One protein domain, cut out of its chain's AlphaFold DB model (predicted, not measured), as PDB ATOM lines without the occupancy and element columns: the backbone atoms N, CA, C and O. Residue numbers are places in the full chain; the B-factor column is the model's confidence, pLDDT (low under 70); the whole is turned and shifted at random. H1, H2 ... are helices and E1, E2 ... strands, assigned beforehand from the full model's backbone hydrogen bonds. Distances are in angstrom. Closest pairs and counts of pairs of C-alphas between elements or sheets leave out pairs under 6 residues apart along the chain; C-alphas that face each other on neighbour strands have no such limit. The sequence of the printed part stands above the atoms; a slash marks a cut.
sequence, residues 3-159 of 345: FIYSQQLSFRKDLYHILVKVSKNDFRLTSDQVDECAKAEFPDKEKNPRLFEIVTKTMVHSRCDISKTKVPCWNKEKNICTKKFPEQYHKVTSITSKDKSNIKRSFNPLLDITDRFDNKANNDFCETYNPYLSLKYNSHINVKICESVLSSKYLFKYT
ATOM      1  N   PHE A   3      -4.127  30.359  20.075       32.66
ATOM      2  CA  PHE A   3      -5.146  31.329  19.687       32.66
ATOM      3  C   PHE A   3      -6.349  30.567  19.143       32.66
ATOM      4  O   PHE A   3      -6.255  29.915  18.098       32.66
ATOM      5  N   ILE A   4      -7.489  30.665  19.822       34.47
ATOM      6  CA  ILE A   4      -8.766  30.203  19.279       34.47
ATOM      7  C   ILE A   4      -9.323  31.351  18.431       34.47
ATOM      8  O   ILE A   4     -10.022  32.242  18.920       34.47
ATOM      9  N   TYR A   5      -8.952  31.329  17.152       35.19
ATOM     10  CA  TYR A   5      -9.649  32.055  16.095       35.19
ATOM     11  C   TYR A   5     -10.876  31.232  15.646       35.19
ATOM     12  O   TYR A   5     -11.282  30.275  16.314       35.19
ATOM     13  N   SER A   6     -11.517  31.597  14.530       31.92
ATOM     14  CA  SER A   6     -12.815  31.022  14.201       31.92
ATOM     15  C   SER A   6     -13.148  30.863  12.691       31.92
ATOM     16  O   SER A   6     -13.875  31.710  12.200       31.92
ATOM     17  N   GLN A   7     -12.699  29.791  11.969       29.09
ATOM     18  CA  GLN A   7     -13.285  29.259  10.682       29.09
ATOM     19  C   GLN A   7     -13.239  27.715  10.328       29.09
ATOM     20  O   GLN A   7     -12.285  27.233   9.734       29.09
ATOM     21  N   GLN A   8     -14.362  26.987  10.534       31.53
ATOM     22  CA  GLN A   8     -14.855  25.734   9.899       31.53
ATOM     23  C   GLN A   8     -16.353  25.489  10.269       31.53
ATOM     24  O   GLN A   8     -16.718  25.713  11.423       31.53
ATOM     25  N   LEU A   9     -17.197  25.056   9.314       31.39
ATOM     26  CA  LEU A   9     -18.681  25.103   9.347       31.39
ATOM     27  C   LEU A   9     -19.401  24.125  10.308       31.39
ATOM     28  O   LEU A   9     -18.959  22.998  10.519       31.39
ATOM     29  N   SER A  10     -20.621  24.495  10.738       28.00
ATOM     30  CA  SER A  10     -21.648  23.570  11.263       28.00
ATOM     31  C   SER A  10     -23.062  23.942  10.773       28.00
ATOM     32  O   SER A  10     -23.531  25.057  10.986       28.00
ATOM     33  N   PHE A  11     -23.772  23.003  10.132       30.83
ATOM     34  CA  PHE A  11     -24.970  23.248   9.300       30.83
ATOM     35  C   PHE A  11     -26.292  23.545  10.052       30.83
ATOM     36  O   PHE A  11     -27.344  22.969   9.773       30.83
ATOM     37  N   ARG A  12     -26.262  24.487  11.002       30.61
ATOM     38  CA  ARG A  12     -27.455  25.223  11.486       30.61
ATOM     39  C   ARG A  12     -27.230  26.720  11.724       30.61
ATOM     40  O   ARG A  12     -28.214  27.438  11.886       30.61
ATOM     41  N   LYS A  13     -25.977  27.181  11.776       35.12
ATOM     42  CA  LYS A  13     -25.565  28.595  11.741       35.12
ATOM     43  C   LYS A  13     -24.162  28.626  11.160       35.12
ATOM     44  O   LYS A  13     -23.322  27.897  11.681       35.12
ATOM     45  N   ASP A  14     -23.911  29.476  10.169       40.66
ATOM     46  CA  ASP A  14     -22.644  29.580   9.424       40.66
ATOM     47  C   ASP A  14     -21.530  30.243  10.249       40.66
ATOM     48  O   ASP A  14     -20.971  31.290   9.935       40.66
ATOM     49  N   LEU A  15     -21.260  29.595  11.377       48.31
ATOM     50  CA  LEU A  15     -20.164  29.812  12.287       48.31
ATOM     51  C   LEU A  15     -19.115  28.729  12.056       48.31
ATOM     52  O   LEU A  15     -19.310  27.733  11.362       48.31
ATOM     53  N   TYR A  16     -17.958  29.010  12.617       49.91
ATOM     54  CA  TYR A  16     -16.712  28.878  11.900       49.91
ATOM     55  C   TYR A  16     -15.646  28.771  13.038       49.91
ATOM     56  O   TYR A  16     -15.636  29.662  13.873       49.91
ATOM     57  N   HIS A  17     -14.799  27.722  13.161       53.47
ATOM     58  CA  HIS A  17     -13.725  27.539  14.184       53.47
ATOM     59  C   HIS A  17     -12.284  27.263  13.627       53.47
ATOM     60  O   HIS A  17     -12.134  26.364  12.815       53.47
ATOM     61  N   ILE A  18     -11.227  28.017  14.026       54.12
ATOM     62  CA  ILE A  18      -9.796  27.868  13.595       54.12
ATOM     63  C   ILE A  18      -8.875  27.894  14.821       54.12
ATOM     64  O   ILE A  18      -9.088  28.676  15.741       54.12
ATOM     65  N   LEU A  19      -7.771  27.147  14.787       57.69
ATOM     66  CA  LEU A  19      -6.726  27.213  15.807       57.69
ATOM     67  C   LEU A  19      -5.416  27.747  15.208       57.69
ATOM     68  O   LEU A  19      -4.908  27.168  14.251       57.69
ATOM     69  N   VAL A  20      -4.856  28.823  15.772       57.81
ATOM     70  CA  VAL A  20      -3.519  29.324  15.400       57.81
ATOM     71  C   VAL A  20      -2.540  29.051  16.542       57.81
ATOM     72  O   VAL A  20      -2.782  29.398  17.701       57.81
ATOM     73  N   LYS A  21      -1.422  28.406  16.207       55.75
ATOM     74  CA  LYS A  21      -0.325  28.082  17.121       55.75
ATOM     75  C   LYS A  21       0.872  28.965  16.772       55.75
ATOM     76  O   LYS A  21       1.413  28.851  15.679       55.75
ATOM     77  N   VAL A  22       1.272  29.829  17.702       55.19
ATOM     78  CA  VAL A  22       2.530  30.590  17.600       55.19
ATOM     79  C   VAL A  22       3.731  29.654  17.830       55.19
ATOM     80  O   VAL A  22       3.573  28.552  18.366       55.19
ATOM     81  N   SER A  23       4.896  30.060  17.314       48.75
ATOM     82  CA  SER A  23       6.112  29.249  17.141       48.75
ATOM     83  C   SER A  23       6.589  28.529  18.412       48.75
ATOM     84  O   SER A  23       6.267  28.929  19.528       48.75
ATOM     85  N   LYS A  24       7.420  27.482  18.250       48.03
ATOM     86  CA  LYS A  24       8.054  26.756  19.371       48.03
ATOM     87  C   LYS A  24       8.818  27.690  20.327       48.03
ATOM     88  O   LYS A  24       8.893  27.380  21.510       48.03
ATOM     89  N   ASN A  25       9.351  28.801  19.818       50.53
ATOM     90  CA  ASN A  25      10.205  29.717  20.576       50.53
ATOM     91  C   ASN A  25       9.393  30.739  21.403       50.53
ATOM     92  O   ASN A  25       9.827  31.129  22.481       50.53
ATOM     93  N   ASP A  26       8.187  31.102  20.952       53.62
ATOM     94  CA  ASP A  26       7.302  32.093  21.585       53.62
ATOM     95  C   ASP A  26       6.163  31.389  22.339       53.62
ATOM     96  O   ASP A  26       5.001  31.328  21.923       53.62
ATOM     97  N   PHE A  27       6.522  30.763  23.459       54.38
ATOM     98  CA  PHE A  27       5.624  29.866  24.190       54.38
ATOM     99  C   PHE A  27       4.621  30.576  25.118       54.38
ATOM    100  O   PHE A  27       3.629  29.944  25.498       54.38
ATOM    101  N   ARG A  28       4.848  31.863  25.427       59.84
ATOM    102  CA  ARG A  28       3.994  32.769  26.222       59.84
ATOM    103  C   ARG A  28       3.836  34.109  25.499       59.84
ATOM    104  O   ARG A  28       4.808  34.599  24.938       59.84
ATOM    105  N   LEU A  29       2.645  34.705  25.568       67.31
ATOM    106  CA  LEU A  29       2.416  36.102  25.182       67.31
ATOM    107  C   LEU A  29       2.584  37.014  26.401       67.31
ATOM    108  O   LEU A  29       2.271  36.603  27.520       67.31
ATOM    109  N   THR A  30       2.986  38.264  26.185       78.00
ATOM    110  CA  THR A  30       2.777  39.347  27.159       78.00
ATOM    111  C   THR A  30       1.332  39.864  27.109       78.00
ATOM    112  O   THR A  30       0.575  39.550  26.186       78.00
ATOM    113  N   SER A  31       0.940  40.692  28.084       82.25
ATOM    114  CA  SER A  31      -0.298  41.490  28.025       82.25
ATOM    115  C   SER A  31      -0.410  42.285  26.724       82.25
ATOM    116  O   SER A  31      -1.483  42.382  26.135       82.25
ATOM    117  N   ASP A  32       0.717  42.815  26.266       83.94
ATOM    118  CA  ASP A  32       0.775  43.828  25.219       83.94
ATOM    119  C   ASP A  32       0.622  43.165  23.844       83.94
ATOM    120  O   ASP A  32      -0.183  43.602  23.026       83.94
ATOM    121  N   GLN A  33       1.269  42.008  23.649       82.31
ATOM    122  CA  GLN A  33       1.056  41.141  22.484       82.31
ATOM    123  C   GLN A  33      -0.387  40.608  22.406       82.31
ATOM    124  O   GLN A  33      -0.896  40.342  21.314       82.31
ATOM    125  N   VAL A  34      -1.076  40.452  23.546       83.44
ATOM    126  CA  VAL A  34      -2.516  40.148  23.560       83.44
ATOM    127  C   VAL A  34      -3.343  41.361  23.130       83.44
ATOM    128  O   VAL A  34      -4.220  41.183  22.289       83.44
ATOM    129  N   ASP A  35      -3.054  42.569  23.620       87.25
ATOM    130  CA  ASP A  35      -3.780  43.803  23.258       87.25
ATOM    131  C   ASP A  35      -3.552  44.244  21.793       87.25
ATOM    132  O   ASP A  35      -4.418  44.887  21.185       87.25
ATOM    133  N   GLU A  36      -2.423  43.863  21.186       85.56
ATOM    134  CA  GLU A  36      -2.198  43.934  19.734       85.56
ATOM    135  C   GLU A  36      -3.109  42.957  18.970       85.56
ATOM    136  O   GLU A  36      -3.721  43.309  17.955       85.56
ATOM    137  N   CYS A  37      -3.219  41.723  19.465       83.31
ATOM    138  CA  CYS A  37      -3.902  40.624  18.788       83.31
ATOM    139  C   CYS A  37      -5.420  40.557  19.028       83.31
ATOM    140  O   CYS A  37      -6.130  39.969  18.207       83.31
ATOM    141  N   ALA A  38      -5.939  41.104  20.125       88.81
ATOM    142  CA  ALA A  38      -7.338  40.981  20.515       88.81
ATOM    143  C   ALA A  38      -7.806  42.193  21.330       88.81
ATOM    144  O   ALA A  38      -7.149  42.617  22.275       88.81
ATOM    145  N   LYS A  39      -8.984  42.727  20.997       92.88
ATOM    146  CA  LYS A  39      -9.607  43.858  21.698       92.88
ATOM    147  C   LYS A  39     -11.024  43.508  22.127       92.88
ATOM    148  O   LYS A  39     -11.718  42.750  21.453       92.88
ATOM    149  N   ALA A  40     -11.438  44.057  23.266       93.69
ATOM    150  CA  ALA A  40     -12.780  43.910  23.833       93.69
ATOM    151  C   ALA A  40     -13.452  45.276  24.088       93.69
ATOM    152  O   ALA A  40     -14.383  45.388  24.883       93.69
ATOM    153  N   GLU A  41     -12.961  46.312  23.406       94.62
ATOM    154  CA  GLU A  41     -13.459  47.686  23.436       94.62
ATOM    155  C   GLU A  41     -13.863  48.093  22.013       94.62
ATOM    156  O   GLU A  41     -13.187  47.731  21.040       94.62
ATOM    157  N   PHE A  42     -14.951  48.847  21.878       95.00
ATOM    158  CA  PHE A  42     -15.379  49.377  20.589       95.00
ATOM    159  C   PHE A  42     -14.358  50.402  20.051       95.00
ATOM    160  O   PHE A  42     -13.786  51.162  20.836       95.00
ATOM    161  N   PRO A  43     -14.104  50.432  18.728       93.94
ATOM    162  CA  PRO A  43     -13.142  51.347  18.126       93.94
ATOM    163  C   PRO A  43     -13.481  52.820  18.344       93.94
ATOM    164  O   PRO A  43     -14.628  53.207  18.544       93.94
ATOM    165  N   ASP A  44     -12.469  53.659  18.180       91.75
ATOM    166  CA  ASP A  44     -12.651  55.092  17.999       91.75
ATOM    167  C   ASP A  44     -13.226  55.367  16.593       91.75
ATOM    168  O   ASP A  44     -12.623  54.992  15.579       91.75
ATOM    169  N   LYS A  45     -14.407  55.997  16.541       92.38
ATOM    170  CA  LYS A  45     -15.157  56.294  15.309       92.38
ATOM    171  C   LYS A  45     -14.456  57.318  14.414       92.38
ATOM    172  O   LYS A  45     -14.605  57.236  13.198       92.38
ATOM    173  N   GLU A  46     -13.703  58.254  14.984       92.25
ATOM    174  CA  GLU A  46     -12.983  59.284  14.227       92.25
ATOM    175  C   GLU A  46     -11.672  58.722  13.675       92.25
ATOM    176  O   GLU A  46     -11.363  58.893  12.498       92.25
ATOM    177  N   LYS A  47     -10.926  57.977  14.502       92.94
ATOM    178  CA  LYS A  47      -9.637  57.394  14.101       92.94
ATOM    179  C   LYS A  47      -9.788  56.199  13.155       92.94
ATOM    180  O   LYS A  47      -8.912  55.975  12.326       92.94
ATOM    181  N   ASN A  48     -10.840  55.388  13.302       92.88
ATOM    182  CA  ASN A  48     -11.029  54.148  12.537       92.88
ATOM    183  C   ASN A  48     -12.510  53.908  12.145       92.88
ATOM    184  O   ASN A  48     -13.071  52.867  12.505       92.88
ATOM    185  N   PRO A  49     -13.156  54.804  11.369       94.88
ATOM    186  CA  PRO A  49     -14.593  54.736  11.068       94.88
ATOM    187  C   PRO A  49     -15.037  53.402  10.446       94.88
ATOM    188  O   PRO A  49     -16.054  52.842  10.850       94.88
ATOM    189  N   ARG A  50     -14.246  52.833   9.525       94.81
ATOM    190  CA  ARG A  50     -14.548  51.529   8.905       94.81
ATOM    191  C   ARG A  50     -14.472  50.366   9.901       94.81
ATOM    192  O   ARG A  50     -15.280  49.450   9.818       94.81
ATOM    193  N   LEU A  51     -13.522  50.374  10.840       94.44
ATOM    194  CA  LEU A  51     -13.474  49.339  11.881       94.44
ATOM    195  C   LEU A  51     -14.639  49.527  12.861       94.44
ATOM    196  O   LEU A  51     -15.253  48.540  13.253       94.44
ATOM    197  N   PHE A  52     -14.973  50.774  13.217       95.00
ATOM    198  CA  PHE A  52     -16.127  51.090  14.059       95.00
ATOM    199  C   PHE A  52     -17.430  50.539  13.466       95.00
ATOM    200  O   PHE A  52     -18.141  49.820  14.163       95.00
ATOM    201  N   GLU A  53     -17.716  50.791  12.184       94.00
ATOM    202  CA  GLU A  53     -18.895  50.242  11.492       94.00
ATOM    203  C   GLU A  53     -18.940  48.704  11.560       94.00
ATOM    204  O   GLU A  53     -19.950  48.122  11.951       94.00
ATOM    205  N   ILE A  54     -17.832  48.028  11.238       92.94
ATOM    206  CA  ILE A  54     -17.772  46.559  11.243       92.94
ATOM    207  C   ILE A  54     -17.988  46.007  12.658       92.94
ATOM    208  O   ILE A  54     -18.779  45.082  12.844       92.94
ATOM    209  N   VAL A  55     -17.317  46.562  13.671       93.81
ATOM    210  CA  VAL A  55     -17.391  46.074  15.058       93.81
ATOM    211  C   VAL A  55     -18.753  46.402  15.685       93.81
ATOM    212  O   VAL A  55     -19.336  45.536  16.329       93.81
ATOM    213  N   THR A  56     -19.343  47.575  15.437       93.00
ATOM    214  CA  THR A  56     -20.726  47.871  15.874       93.00
ATOM    215  C   THR A  56     -21.759  46.958  15.210       93.00
ATOM    216  O   THR A  56     -22.678  46.482  15.867       93.00
ATOM    217  N   LYS A  57     -21.577  46.624  13.929       91.00
ATOM    218  CA  LYS A  57     -22.482  45.735  13.187       91.00
ATOM    219  C   LYS A  57     -22.324  44.249  13.534       91.00
ATOM    220  O   LYS A  57     -23.269  43.486  13.335       91.00
ATOM    221  N   THR A  58     -21.152  43.819  14.015       89.06
ATOM    222  CA  THR A  58     -20.827  42.385  14.172       89.06
ATOM    223  C   THR A  58     -20.398  41.938  15.571       89.06
ATOM    224  O   THR A  58     -20.519  40.752  15.848       89.06
ATOM    225  N   MET A  59     -19.941  42.822  16.464       92.44
ATOM    226  CA  MET A  59     -19.432  42.468  17.807       92.44
ATOM    227  C   MET A  59     -20.320  42.930  18.967       92.44
ATOM    228  O   MET A  59     -19.961  42.718  20.123       92.44
ATOM    229  N   VAL A  60     -21.476  43.548  18.713       93.75
ATOM    230  CA  VAL A  60     -22.416  43.909  19.786       93.75
ATOM    231  C   VAL A  60     -23.177  42.665  20.247       93.75
ATOM    232  O   VAL A  60     -24.088  42.186  19.564       93.75
ATOM    233  N   HIS A  61     -22.863  42.164  21.445       91.94
ATOM    234  CA  HIS A  61     -23.791  41.288  22.146       91.94
ATOM    235  C   HIS A  61     -25.023  42.107  22.535       91.94
ATOM    236  O   HIS A  61     -24.911  43.176  23.129       91.94
ATOM    237  N   SER A  62     -26.217  41.623  22.198       92.69
ATOM    238  CA  SER A  62     -27.454  42.313  22.574       92.69
ATOM    239  C   SER A  62     -27.577  42.421  24.097       92.69
ATOM    240  O   SER A  62     -27.096  41.535  24.807       92.69
ATOM    241  N   ARG A  63     -28.261  43.459  24.594       92.75
ATOM    242  CA  ARG A  63     -28.572  43.694  26.015       92.75
ATOM    243  C   ARG A  63     -29.517  42.619  26.537       92.75
ATOM    244  O   ARG A  63     -30.717  42.824  26.701       92.75
ATOM    245  N   CYS A  64     -28.982  41.418  26.723       91.81
ATOM    246  CA  CYS A  64     -29.707  40.206  27.084       91.81
ATOM    247  C   CYS A  64     -30.282  40.256  28.502       91.81
ATOM    248  O   CYS A  64     -31.259  39.575  28.790       91.81
ATOM    249  N   ASP A  65     -29.684  41.088  29.351       89.56
ATOM    250  CA  ASP A  65     -30.142  41.472  30.681       89.56
ATOM    251  C   ASP A  65     -31.463  42.259  30.651       89.56
ATOM    252  O   ASP A  65     -32.303  42.061  31.528       89.56
ATOM    253  N   ILE A  66     -31.677  43.082  29.618       91.19
ATOM    254  CA  ILE A  66     -32.927  43.821  29.374       91.19
ATOM    255  C   ILE A  66     -33.870  42.977  28.503       91.19
ATOM    256  O   ILE A  66     -34.975  42.613  28.905       91.19
ATOM    257  N   SER A  67     -33.411  42.595  27.312       87.38
ATOM    258  CA  SER A  67     -34.177  41.918  26.257       87.38
ATOM    259  C   SER A  67     -34.387  40.410  26.500       87.38
ATOM    260  O   SER A  67     -34.557  39.656  25.543       87.38
ATOM    261  N   LYS A  68     -34.395  39.958  27.763       85.38
ATOM    262  CA  LYS A  68     -34.347  38.551  28.230       85.38
ATOM    263  C   LYS A  68     -35.142  37.545  27.391       85.38
ATOM    264  O   LYS A  68     -34.635  36.484  27.046       85.38
ATOM    265  N   THR A  69     -36.398  37.854  27.066       84.06
ATOM    266  CA  THR A  69     -37.305  36.959  26.321       84.06
ATOM    267  C   THR A  69     -37.100  36.981  24.804       84.06
ATOM    268  O   THR A  69     -37.501  36.030  24.138       84.06
ATOM    269  N   LYS A  70     -36.463  38.026  24.261       85.81
ATOM    270  CA  LYS A  70     -36.182  38.212  22.827       85.81
ATOM    271  C   LYS A  70     -34.887  37.520  22.370       85.81
ATOM    272  O   LYS A  70     -34.607  37.490  21.171       85.81
ATOM    273  N   VAL A  71     -34.070  37.003  23.296       85.19
ATOM    274  CA  VAL A  71     -32.716  36.495  23.009       85.19
ATOM    275  C   VAL A  71     -32.526  35.018  23.387       85.19
ATOM    276  O   VAL A  71     -32.892  34.606  24.484       85.19
ATOM    277  N   PRO A  72     -31.872  34.201  22.536       87.75
ATOM    278  CA  PRO A  72     -31.629  32.784  22.820       87.75
ATOM    279  C   PRO A  72     -30.443  32.542  23.772       87.75
ATOM    280  O   PRO A  72     -30.121  31.394  24.068       87.75
ATOM    281  N   CYS A  73     -29.734  33.591  24.205       88.44
ATOM    282  CA  CYS A  73     -28.607  33.472  25.131       88.44
ATOM    283  C   CYS A  73     -29.019  33.520  26.610       88.44
ATOM    284  O   CYS A  73     -28.203  33.148  27.454       88.44
ATOM    285  N   TRP A  74     -30.240  33.947  26.945       92.06
ATOM    286  CA  TRP A  74     -30.684  34.079  28.333       92.06
ATOM    287  C   TRP A  74     -31.223  32.755  28.889       92.06
ATOM    288  O   TRP A  74     -32.196  32.211  28.368       92.06
ATOM    289  N   ASN A  75     -30.631  32.242  29.972       89.88
ATOM    290  CA  ASN A  75     -31.244  31.162  30.741       89.88
ATOM    291  C   ASN A  75     -32.245  31.787  31.732       89.88
ATOM    292  O   ASN A  75     -31.866  32.589  32.588       89.88
ATOM    293  N   LYS A  76     -33.529  31.427  31.594       88.69
ATOM    294  CA  LYS A  76     -34.623  31.965  32.420       88.69
ATOM    295  C   LYS A  76     -34.564  31.481  33.873       88.69
ATOM    296  O   LYS A  76     -34.774  32.286  34.767       88.69
ATOM    297  N   GLU A  77     -34.250  30.205  34.091       89.19
ATOM    298  CA  GLU A  77     -34.241  29.534  35.403       89.19
ATOM    299  C   GLU A  77     -33.162  30.112  36.326       89.19
ATOM    300  O   GLU A  77     -33.411  30.431  37.481       89.19
ATOM    301  N   LYS A  78     -31.952  30.282  35.784       88.69
ATOM    302  CA  LYS A  78     -30.778  30.824  36.475       88.69
ATOM    303  C   LYS A  78     -30.679  32.350  36.365       88.69
ATOM    304  O   LYS A  78     -29.770  32.925  36.947       88.69
ATOM    305  N   ASN A  79     -31.579  32.994  35.611       87.81
ATOM    306  CA  ASN A  79     -31.634  34.443  35.372       87.81
ATOM    307  C   ASN A  79     -30.264  35.053  34.975       87.81
ATOM    308  O   ASN A  79     -29.887  36.119  35.456       87.81
ATOM    309  N   ILE A  80     -29.525  34.369  34.091       91.56
ATOM    310  CA  ILE A  80     -28.189  34.773  33.611       91.56
ATOM    311  C   ILE A  80     -28.013  34.527  32.110       91.56
ATOM    312  O   ILE A  80     -28.612  33.625  31.517       91.56
ATOM    313  N   CYS A  81     -27.098  35.275  31.492       89.81
ATOM    314  CA  CYS A  81     -26.661  35.011  30.127       89.81
ATOM    315  C   CYS A  81     -25.729  33.787  30.064       89.81
ATOM    316  O   CYS A  81     -24.640  33.778  30.637       89.81
ATOM    317  N   THR A  82     -26.094  32.784  29.263       87.38
ATOM    318  CA  THR A  82     -25.270  31.591  28.957       87.38
ATOM    319  C   THR A  82     -23.934  31.913  28.275       87.38
ATOM    320  O   THR A  82     -23.061  31.051  28.179       87.38
ATOM    321  N   LYS A  83     -23.760  33.149  27.788       85.00
ATOM    322  CA  LYS A  83     -22.515  33.666  27.203       85.00
ATOM    323  C   LYS A  83     -21.666  34.488  28.184       85.00
ATOM    324  O   LYS A  83     -20.584  34.900  27.791       85.00
ATOM    325  N   LYS A  84     -22.116  34.651  29.438       88.81
ATOM    326  CA  LYS A  84     -21.494  35.464  30.505       88.81
ATOM    327  C   LYS A  84     -21.450  36.981  30.235       88.81
ATOM    328  O   LYS A  84     -20.529  37.646  30.682       88.81
ATOM    329  N   PHE A  85     -22.457  37.520  29.543       90.56
ATOM    330  CA  PHE A  85     -22.654  38.971  29.416       90.56
ATOM    331  C   PHE A  85     -23.546  39.540  30.539       90.56
ATOM    332  O   PHE A  85     -24.506  38.854  30.918       90.56
ATOM    333  N   PRO A  86     -23.300  40.775  31.027       92.56
ATOM    334  CA  PRO A  86     -22.158  41.649  30.705       92.56
ATOM    335  C   PRO A  86     -20.808  41.050  31.144       92.56
ATOM    336  O   PRO A  86     -20.711  40.483  32.229       92.56
ATOM    337  N   GLU A  87     -19.777  41.160  30.297       91.06
ATOM    338  CA  GLU A  87     -18.409  40.748  30.657       91.06
ATOM    339  C   GLU A  87     -17.741  41.861  31.495       91.06
ATOM    340  O   GLU A  87     -17.993  43.052  31.294       91.06
ATOM    341  N   GLN A  88     -16.884  41.483  32.447       90.44
ATOM    342  CA  GLN A  88     -16.338  42.405  33.450       90.44
ATOM    343  C   GLN A  88     -15.358  43.442  32.858       90.44
ATOM    344  O   GLN A  88     -14.632  43.175  31.897       90.44
ATOM    345  N   TYR A  89     -15.327  44.638  33.459       92.62
ATOM    346  CA  TYR A  89     -14.362  45.692  33.144       92.62
ATOM    347  C   TYR A  89     -12.979  45.406  33.757       92.62
ATOM    348  O   TYR A  89     -12.861  45.128  34.952       92.62
ATOM    349  N   HIS A  90     -11.925  45.552  32.953       90.38
ATOM    350  CA  HIS A  90     -10.525  45.355  33.334       90.38
ATOM    351  C   HIS A  90      -9.663  46.488  32.758       90.38
ATOM    352  O   HIS A  90      -9.634  46.689  31.546       90.38
ATOM    353  N   LYS A  91      -8.936  47.228  33.610       88.19
ATOM    354  CA  LYS A  91      -8.089  48.365  33.176       88.19
ATOM    355  C   LYS A  91      -6.879  47.945  32.326       88.19
ATOM    356  O   LYS A  91      -6.382  48.746  31.538       88.19
ATOM    357  N   VAL A  92      -6.412  46.713  32.514       88.81
ATOM    358  CA  VAL A  92      -5.268  46.089  31.838       88.81
ATOM    359  C   VAL A  92      -5.607  44.635  31.524       88.81
ATOM    360  O   VAL A  92      -6.394  44.017  32.247       88.81
ATOM    361  N   THR A  93      -5.006  44.084  30.473       87.38
ATOM    362  CA  THR A  93      -5.124  42.658  30.156       87.38
ATOM    363  C   THR A  93      -4.362  41.814  31.174       87.38
ATOM    364  O   THR A  93      -3.206  42.088  31.486       87.38
ATOM    365  N   SER A  94      -5.007  40.763  31.686       82.56
ATOM    366  CA  SER A  94      -4.404  39.792  32.603       82.56
ATOM    367  C   SER A  94      -4.520  38.377  32.042       82.56
ATOM    368  O   SER A  94      -5.609  37.875  31.750       82.56
ATOM    369  N   ILE A  95      -3.375  37.717  31.885       72.56
ATOM    370  CA  ILE A  95      -3.300  36.327  31.442       72.56
ATOM    371  C   ILE A  95      -3.409  35.451  32.691       72.56
ATOM    372  O   ILE A  95      -2.510  35.428  33.527       72.56
ATOM    373  N   THR A  96      -4.549  34.779  32.850       64.00
ATOM    374  CA  THR A  96      -4.825  33.894  33.986       64.00
ATOM    375  C   THR A  96      -4.776  32.430  33.570       64.00
ATOM    376  O   THR A  96      -5.379  32.039  32.574       64.00
ATOM    377  N   SER A  97      -4.128  31.595  34.387       51.41
ATOM    378  CA  SER A  97      -3.946  30.155  34.138       51.41
ATOM    379  C   SER A  97      -5.251  29.339  34.088       51.41
ATOM    380  O   SER A  97      -5.253  28.204  33.607       51.41
ATOM    381  N   LYS A  98      -6.368  29.913  34.557       51.09
ATOM    382  CA  LYS A  98      -7.716  29.331  34.493       51.09
ATOM    383  C   LYS A  98      -8.466  29.809  33.241       51.09
ATOM    384  O   LYS A  98      -8.932  30.942  33.195       51.09
ATOM    385  N   ASP A  99      -8.635  28.899  32.281       54.28
ATOM    386  CA  ASP A  99      -9.583  28.887  31.144       54.28
ATOM    387  C   ASP A  99      -9.563  30.022  30.093       54.28
ATOM    388  O   ASP A  99      -9.776  29.743  28.910       54.28
ATOM    389  N   LYS A 100      -9.344  31.281  30.478       64.12
ATOM    390  CA  LYS A 100      -9.348  32.471  29.610       64.12
ATOM    391  C   LYS A 100      -8.288  33.474  30.081       64.12
ATOM    392  O   LYS A 100      -8.053  33.605  31.279       64.12
ATOM    393  N   SER A 101      -7.756  34.277  29.161       72.88
ATOM    394  CA  SER A 101      -7.185  35.592  29.498       72.88
ATOM    395  C   SER A 101      -8.303  36.635  29.646       72.88
ATOM    396  O   SER A 101      -9.229  36.658  28.830       72.88
ATOM    397  N   ASN A 102      -8.215  37.519  30.643       85.12
ATOM    398  CA  ASN A 102      -9.127  38.657  30.777       85.12
ATOM    399  C   ASN A 102      -8.553  39.825  29.973       85.12
ATOM    400  O   ASN A 102      -7.503  40.358  30.329       85.12
ATOM    401  N   ILE A 103      -9.220  40.190  28.883       88.00
ATOM    402  CA  ILE A 103      -8.769  41.254  27.979       88.00
ATOM    403  C   ILE A 103      -9.260  42.609  28.492       88.00
ATOM    404  O   ILE A 103     -10.367  42.712  29.030       88.00
ATOM    405  N   LYS A 104      -8.428  43.637  28.317       91.00
ATOM    406  CA  LYS A 104      -8.707  45.026  28.666       91.00
ATOM    407  C   LYS A 104     -10.078  45.470  28.147       91.00
ATOM    408  O   LYS A 104     -10.422  45.274  26.980       91.00
ATOM    409  N   ARG A 105     -10.851  46.074  29.049       93.75
ATOM    410  CA  ARG A 105     -12.221  46.530  28.827       93.75
ATOM    411  C   ARG A 105     -12.539  47.673  29.791       93.75
ATOM    412  O   ARG A 105     -12.694  47.443  30.989       93.75
ATOM    413  N   SER A 106     -12.660  48.888  29.278       93.19
ATOM    414  CA  SER A 106     -12.908  50.114  30.049       93.19
ATOM    415  C   SER A 106     -14.330  50.626  29.818       93.19
ATOM    416  O   SER A 106     -14.829  50.551  28.699       93.19
ATOM    417  N   PHE A 107     -14.990  51.184  30.834       92.62
ATOM    418  CA  PHE A 107     -16.265  51.883  30.637       92.62
ATOM    419  C   PHE A 107     -16.033  53.218  29.914       92.62
ATOM    420  O   PHE A 107     -15.146  53.977  30.305       92.62
ATOM    421  N   ASN A 108     -16.830  53.517  28.884       91.31
ATOM    422  CA  ASN A 108     -16.774  54.790  28.161       91.31
ATOM    423  C   ASN A 108     -18.152  55.488  28.195       91.31
ATOM    424  O   ASN A 108     -19.062  55.035  27.501       91.31
ATOM    425  N   PRO A 109     -18.335  56.589  28.951       87.69
ATOM    426  CA  PRO A 109     -19.631  57.265  29.067       87.69
ATOM    427  C   PRO A 109     -20.073  58.004  27.793       87.69
ATOM    428  O   PRO A 109     -21.252  58.315  27.663       87.69
ATOM    429  N   LEU A 110     -19.157  58.281  26.856       87.62
ATOM    430  CA  LEU A 110     -19.442  58.968  25.586       87.62
ATOM    431  C   LEU A 110     -19.779  57.993  24.442       87.62
ATOM    432  O   LEU A 110     -19.926  58.399  23.292       87.62
ATOM    433  N   LEU A 111     -19.858  56.693  24.739       87.88
ATOM    434  CA  LEU A 111     -20.033  55.641  23.747       87.88
ATOM    435  C   LEU A 111     -21.509  55.461  23.375       87.88
ATOM    436  O   LEU A 111     -22.256  54.775  24.072       87.88
ATOM    437  N   ASP A 112     -21.917  56.058  22.256       87.12
ATOM    438  CA  ASP A 112     -23.278  55.934  21.735       87.12
ATOM    439  C   ASP A 112     -23.387  54.781  20.723       87.12
ATOM    440  O   ASP A 112     -23.225  54.954  19.514       87.12
ATOM    441  N   ILE A 113     -23.602  53.571  21.247       91.06
ATOM    442  CA  ILE A 113     -23.828  52.341  20.476       91.06
ATOM    443  C   ILE A 113     -25.134  51.705  20.948       91.06
ATOM    444  O   ILE A 113     -25.346  51.524  22.149       91.06
ATOM    445  N   THR A 114     -25.993  51.324  20.005       92.50
ATOM    446  CA  THR A 114     -27.202  50.534  20.259       92.50
ATOM    447  C   THR A 114     -27.022  49.074  19.855       92.50
ATOM    448  O   THR A 114     -26.210  48.734  18.993       92.50
ATOM    449  N   ASP A 115     -27.793  48.189  20.484       90.38
ATOM    450  CA  ASP A 115     -27.976  46.825  20.003       90.38
ATOM    451  C   ASP A 115     -29.108  46.712  18.969       90.38
ATOM    452  O   ASP A 115     -29.844  47.654  18.690       90.38
ATOM    453  N   ARG A 116     -29.287  45.504  18.427       88.94
ATOM    454  CA  ARG A 116     -30.348  45.134  17.468       88.94
ATOM    455  C   ARG A 116     -31.801  45.252  17.983       88.94
ATOM    456  O   ARG A 116     -32.704  44.709  17.344       88.94
ATOM    457  N   PHE A 117     -32.004  45.820  19.167       90.44
ATOM    458  CA  PHE A 117     -33.296  46.116  19.786       90.44
ATOM    459  C   PHE A 117     -33.299  47.537  20.396       90.44
ATOM    460  O   PHE A 117     -34.060  47.790  21.332       90.44
ATOM    461  N   ASP A 118     -32.415  48.415  19.905       90.88
ATOM    462  CA  ASP A 118     -32.261  49.832  20.256       90.88
ATOM    463  C   ASP A 118     -31.878  50.128  21.721       90.88
ATOM    464  O   ASP A 118     -31.974  51.262  22.193       90.88
ATOM    465  N   ASN A 119     -31.364  49.133  22.455       92.00
ATOM    466  CA  ASN A 119     -30.834  49.345  23.804       92.00
ATOM    467  C   ASN A 119     -29.397  49.867  23.728       92.00
ATOM    468  O   ASN A 119     -28.571  49.278  23.028       92.00
ATOM    469  N   LYS A 120     -29.048  50.891  24.519       92.88
ATOM    470  CA  LYS A 120     -27.652  51.344  24.619       92.88
ATOM    471  C   LYS A 120     -26.748  50.258  25.218       92.88
ATOM    472  O   LYS A 120     -27.073  49.649  26.245       92.88
ATOM    473  N   ALA A 121     -25.606  50.038  24.580       93.31
ATOM    474  CA  ALA A 121     -24.581  49.071  24.951       93.31
ATOM    475  C   ALA A 121     -23.251  49.791  25.219       93.31
ATOM    476  O   ALA A 121     -22.933  50.775  24.556       93.31
ATOM    477  N   ASN A 122     -22.468  49.302  26.185       94.81
ATOM    478  CA  ASN A 122     -21.110  49.786  26.423       94.81
ATOM    479  C   ASN A 122     -20.087  48.683  26.107       94.81
ATOM    480  O   ASN A 122     -20.432  47.630  25.563       94.81
ATOM    481  N   ASN A 123     -18.814  48.911  26.437       95.38
ATOM    482  CA  ASN A 123     -17.752  47.937  26.185       95.38
ATOM    483  C   ASN A 123     -17.984  46.591  26.905       95.38
ATOM    484  O   ASN A 123     -17.501  45.576  26.417       95.38
ATOM    485  N   ASP A 124     -18.760  46.535  27.995       94.06
ATOM    486  CA  ASP A 124     -19.250  45.301  28.651       94.06
ATOM    487  C   ASP A 124     -20.043  44.350  27.741       94.06
ATOM    488  O   ASP A 124     -20.049  43.141  27.986       94.06
ATOM    489  N   PHE A 125     -20.649  44.865  26.668       94.44
ATOM    490  CA  PHE A 125     -21.371  44.090  25.653       94.44
ATOM    491  C   PHE A 125     -20.592  43.888  24.338       94.44
ATOM    492  O   PHE A 125     -21.121  43.292  23.401       94.44
ATOM    493  N   CYS A 126     -19.322  44.302  24.258       94.19
ATOM    494  CA  CYS A 126     -18.458  43.990  23.115       94.19
ATOM    495  C   CYS A 126     -17.979  42.524  23.160       94.19
ATOM    496  O   CYS A 126     -17.341  42.090  24.128       94.19
ATOM    497  N   GLU A 127     -18.216  41.756  22.097       91.75
ATOM    498  CA  GLU A 127     -17.494  40.508  21.844       91.75
ATOM    499  C   GLU A 127     -16.018  40.806  21.519       91.75
ATOM    500  O   GLU A 127     -15.687  41.837  20.934       91.75
ATOM    501  N   THR A 128     -15.107  39.918  21.923       91.31
ATOM    502  CA  THR A 128     -13.669  40.069  21.652       91.31
ATOM    503  C   THR A 128     -13.358  39.806  20.179       91.31
ATOM    504  O   THR A 128     -13.719  38.748  19.668       91.31
ATOM    505  N   TYR A 129     -12.627  40.710  19.527       91.44
ATOM    506  CA  TYR A 129     -12.291  40.656  18.098       91.44
ATOM    507  C   TYR A 129     -10.807  40.958  17.836       91.44
ATOM    508  O   TYR A 129     -10.113  41.501  18.692       91.44
ATOM    509  N   ASN A 130     -10.319  40.645  16.631       91.25
ATOM    510  CA  ASN A 130      -9.020  41.115  16.137       91.25
ATOM    511  C   ASN A 130      -9.249  42.229  15.093       91.25
ATOM    512  O   ASN A 130      -9.899  41.956  14.080       91.25
ATOM    513  N   PRO A 131      -8.707  43.451  15.279       91.38
ATOM    514  CA  PRO A 131      -8.940  44.577  14.370       91.38
ATOM    515  C   PRO A 131      -8.615  44.305  12.891       91.38
ATOM    516  O   PRO A 131      -9.416  44.626  12.014       91.38
ATOM    517  N   TYR A 132      -7.464  43.687  12.604       91.00
ATOM    518  CA  TYR A 132      -7.023  43.387  11.236       91.00
ATOM    519  C   TYR A 132      -7.946  42.371  10.552       91.00
ATOM    520  O   TYR A 132      -8.343  42.563   9.404       91.00
ATOM    521  N   LEU A 133      -8.331  41.311  11.263       87.19
ATOM    522  CA  LEU A 133      -9.158  40.234  10.720       87.19
ATOM    523  C   LEU A 133     -10.612  40.698  10.521       87.19
ATOM    524  O   LEU A 133     -11.189  40.418   9.470       87.19
ATOM    525  N   SER A 134     -11.161  41.509  11.433       89.44
ATOM    526  CA  SER A 134     -12.449  42.190  11.229       89.44
ATOM    527  C   SER A 134     -12.430  43.112  10.000       89.44
ATOM    528  O   SER A 134     -13.333  43.029   9.169       89.44
ATOM    529  N   LEU A 135     -11.389  43.937   9.818       91.00
ATOM    530  CA  LEU A 135     -11.249  44.812   8.639       91.00
ATOM    531  C   LEU A 135     -11.101  44.041   7.318       91.00
ATOM    532  O   LEU A 135     -11.659  44.461   6.298       91.00
ATOM    533  N   LYS A 136     -10.346  42.936   7.342       89.69
ATOM    534  CA  LYS A 136     -10.027  42.101   6.176       89.69
ATOM    535  C   LYS A 136     -11.217  41.281   5.683       89.69
ATOM    536  O   LYS A 136     -11.375  41.133   4.476       89.69
ATOM    537  N   TYR A 137     -12.032  40.757   6.599       85.81
ATOM    538  CA  TYR A 137     -13.100  39.804   6.277       85.81
ATOM    539  C   TYR A 137     -14.526  40.324   6.517       85.81
ATOM    540  O   TYR A 137     -15.466  39.605   6.188       85.81
ATOM    541  N   ASN A 138     -14.710  41.526   7.084       87.31
ATOM    542  CA  ASN A 138     -16.011  42.201   7.249       87.31
ATOM    543  C   ASN A 138     -17.124  41.289   7.824       87.31
ATOM    544  O   ASN A 138     -18.213  41.172   7.261       87.31
ATOM    545  N   SER A 139     -16.819  40.555   8.897       82.81
ATOM    546  CA  SER A 139     -17.659  39.457   9.398       82.81
ATOM    547  C   SER A 139     -17.537  39.240  10.910       82.81
ATOM    548  O   SER A 139     -16.616  39.744  11.556       82.81
ATOM    549  N   HIS A 140     -18.490  38.487  11.483       82.62
ATOM    550  CA  HIS A 140     -18.474  38.101  12.900       82.62
ATOM    551  C   HIS A 140     -17.300  37.154  13.175       82.62
ATOM    552  O   HIS A 140     -17.294  35.992  12.771       82.62
ATOM    553  N   ILE A 141     -16.290  37.704  13.839       84.31
ATOM    554  CA  ILE A 141     -15.012  37.088  14.176       84.31
ATOM    555  C   ILE A 141     -14.786  37.266  15.682       84.31
ATOM    556  O   ILE A 141     -14.245  38.274  16.133       84.31
ATOM    557  N   ASN A 142     -15.220  36.278  16.468       84.88
ATOM    558  CA  ASN A 142     -14.921  36.217  17.899       84.88
ATOM    559  C   ASN A 142     -13.550  35.555  18.126       84.88
ATOM    560  O   ASN A 142     -13.309  34.444  17.650       84.88
ATOM    561  N   VAL A 143     -12.669  36.223  18.869       82.75
ATOM    562  CA  VAL A 143     -11.296  35.782  19.166       82.75
ATOM    563  C   VAL A 143     -11.165  35.429  20.644       82.75
ATOM    564  O   VAL A 143     -11.621  36.177  21.507       82.75
ATOM    565  N   LYS A 144     -10.519  34.300  20.961       79.50
ATOM    566  CA  LYS A 144     -10.215  33.908  22.346       79.50
ATOM    567  C   LYS A 144      -8.755  33.500  22.509       79.50
ATOM    568  O   LYS A 144      -8.233  32.680  21.756       79.50
ATOM    569  N   ILE A 145      -8.125  34.055  23.539       77.44
ATOM    570  CA  ILE A 145      -6.761  33.730  23.950       77.44
ATOM    571  C   ILE A 145      -6.828  32.668  25.050       77.44
ATOM    572  O   ILE A 145      -7.510  32.860  26.061       77.44
ATOM    573  N   CYS A 146      -6.136  31.545  24.837       68.12
ATOM    574  CA  CYS A 146      -6.072  30.430  25.777       68.12
ATOM    575  C   CYS A 146      -4.612  29.993  25.969       68.12
ATOM    576  O   CYS A 146      -3.956  29.520  25.041       68.12
ATOM    577  N   GLU A 147      -4.094  30.130  27.188       56.72
ATOM    578  CA  GLU A 147      -2.725  29.711  27.508       56.72
ATOM    579  C   GLU A 147      -2.627  28.190  27.740       56.72
ATOM    580  O   GLU A 147      -1.703  27.540  27.247       56.72
ATOM    581  N   SER A 148      -3.601  27.612  28.453       53.94
ATOM    582  CA  SER A 148      -3.550  26.237  28.963       53.94
ATOM    583  C   SER A 148      -3.941  25.158  27.941       53.94
ATOM    584  O   SER A 148      -4.528  25.429  26.892       53.94
ATOM    585  N   VAL A 149      -3.669  23.894  28.295       53.25
ATOM    586  CA  VAL A 149      -3.999  22.679  27.514       53.25
ATOM    587  C   VAL A 149      -5.505  22.519  27.240       53.25
ATOM    588  O   VAL A 149      -5.911  21.759  26.361       53.25
ATOM    589  N   LEU A 150      -6.354  23.262  27.957       50.44
ATOM    590  CA  LEU A 150      -7.801  23.279  27.747       50.44
ATOM    591  C   LEU A 150      -8.186  23.831  26.368       50.44
ATOM    592  O   LEU A 150      -9.267  23.514  25.882       50.44
ATOM    593  N   SER A 151      -7.308  24.566  25.683       54.44
ATOM    594  CA  SER A 151      -7.449  24.891  24.255       54.44
ATOM    595  C   SER A 151      -7.664  23.648  23.374       54.44
ATOM    596  O   SER A 151      -8.511  23.675  22.481       54.44
ATOM    597  N   SER A 152      -6.991  22.531  23.668       52.81
ATOM    598  CA  SER A 152      -7.203  21.233  23.013       52.81
ATOM    599  C   SER A 152      -8.577  20.654  23.362       52.81
ATOM    600  O   SER A 152      -9.277  20.148  22.488       52.81
ATOM    601  N   LYS A 153      -9.017  20.791  24.622       53.59
ATOM    602  CA  LYS A 153     -10.373  20.420  25.077       53.59
ATOM    603  C   LYS A 153     -11.439  21.250  24.343       53.59
ATOM    604  O   LYS A 153     -12.469  20.707  23.954       53.59
ATOM    605  N   TYR A 154     -11.168  22.531  24.072       52.00
ATOM    606  CA  TYR A 154     -11.979  23.377  23.194       52.00
ATOM    607  C   TYR A 154     -11.937  22.898  21.734       52.00
ATOM    608  O   TYR A 154     -13.006  22.755  21.148       52.00
ATOM    609  N   LEU A 155     -10.767  22.587  21.161       51.91
ATOM    610  CA  LEU A 155     -10.649  22.058  19.794       51.91
ATOM    611  C   LEU A 155     -11.526  20.811  19.607       51.91
ATOM    612  O   LEU A 155     -12.438  20.839  18.785       51.91
ATOM    613  N   PHE A 156     -11.331  19.767  20.421       50.53
ATOM    614  CA  PHE A 156     -12.139  18.541  20.355       50.53
ATOM    615  C   PHE A 156     -13.637  18.809  20.597       50.53
ATOM    616  O   PHE A 156     -14.486  18.245  19.909       50.53
ATOM    617  N   LYS A 157     -13.988  19.744  21.493       53.16
ATOM    618  CA  LYS A 157     -15.381  20.176  21.739       53.16
ATOM    619  C   LYS A 157     -16.034  20.914  20.559       53.16
ATOM    620  O   LYS A 157     -17.242  21.161  20.608       53.16
ATOM    621  N   TYR A 158     -15.284  21.300  19.528       49.34
ATOM    622  CA  TYR A 158     -15.829  21.895  18.305       49.34
ATOM    623  C   TYR A 158     -15.632  21.012  17.061       49.34
ATOM    624  O   TYR A 158     -16.548  20.959  16.247       49.34
ATOM    625  N   THR A 159     -14.547  20.237  16.950       49.06
ATOM    626  CA  THR A 159     -14.351  19.262  15.856       49.06
ATOM    627  C   THR A 159     -15.178  17.985  16.013       49.06
ATOM    628  O   THR A 159     -15.442  17.306  15.024       49.06
TER     629      THR A 159
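AT A GLANCE: This is residues 3 to 159 of the 345 residues of an uncharacterized protein of Strongyloides venezuelensis (UniProt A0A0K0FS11). This domain has little regular structure: a small three-stranded sheet with H4 packed over one face, H2 and H3 crossing away from it, and a long unnamed stretch, residues 59 to 130. The 157 printed residues hold E1, E2, H1, H2, H3, E3, H4 in chain order, class mixed, with 49 residues in named elements. The antiparallel sheet runs E2, E1, E3. The whole is compact, radius of gyration of the C-alphas 15.9 A, spanning 46 by 39 by 28 A.

IN THESE COORDINATES: E1, residues 3 to 9, covers 18.1 A from C-alpha 3 at (-5.146, 31.329, 19.687). E2 is residues 16 to 20, E3 144 to 146, H1 31 to 37, H3 131 to 137. H2, residues 49 to 58, and H4, residues 150 to 159, each measure 14.2 A; C-alpha 159 is at (-14.351, 19.262, 15.856).

HOW THE PARTS SIT: E1 and E2 form an antiparallel hairpin, N 5 to O 18 3.0 A, within hydrogen-bond range; so is N 4 to O 144, 2.9 A, between antiparallel E1 and E3. H4 is on one face, two layers, its height over the sheet 9.2 A; the closest C-alphas of E2 and H4, His 17 and Tyr 158, are 7.3 A apart. H1 only grazes the sheet. H2 and H3 touch, about perpendicular at 74 degrees, closest C-alphas Leu 51 and Leu 135, 6.0 A. In H1, H2, H3 and H4 every O i to N i+4 pair is within hydrogen-bond range.

THE WHOLE: The farthest C-alphas, Asn 25 and Thr 69, are 48.4 A apart. The printed part has no cut; links H1 to H2 and H2 to H3 are long. pLDDT is under 70 in residues 3 to 29, 96 to 100 and 146 to 159.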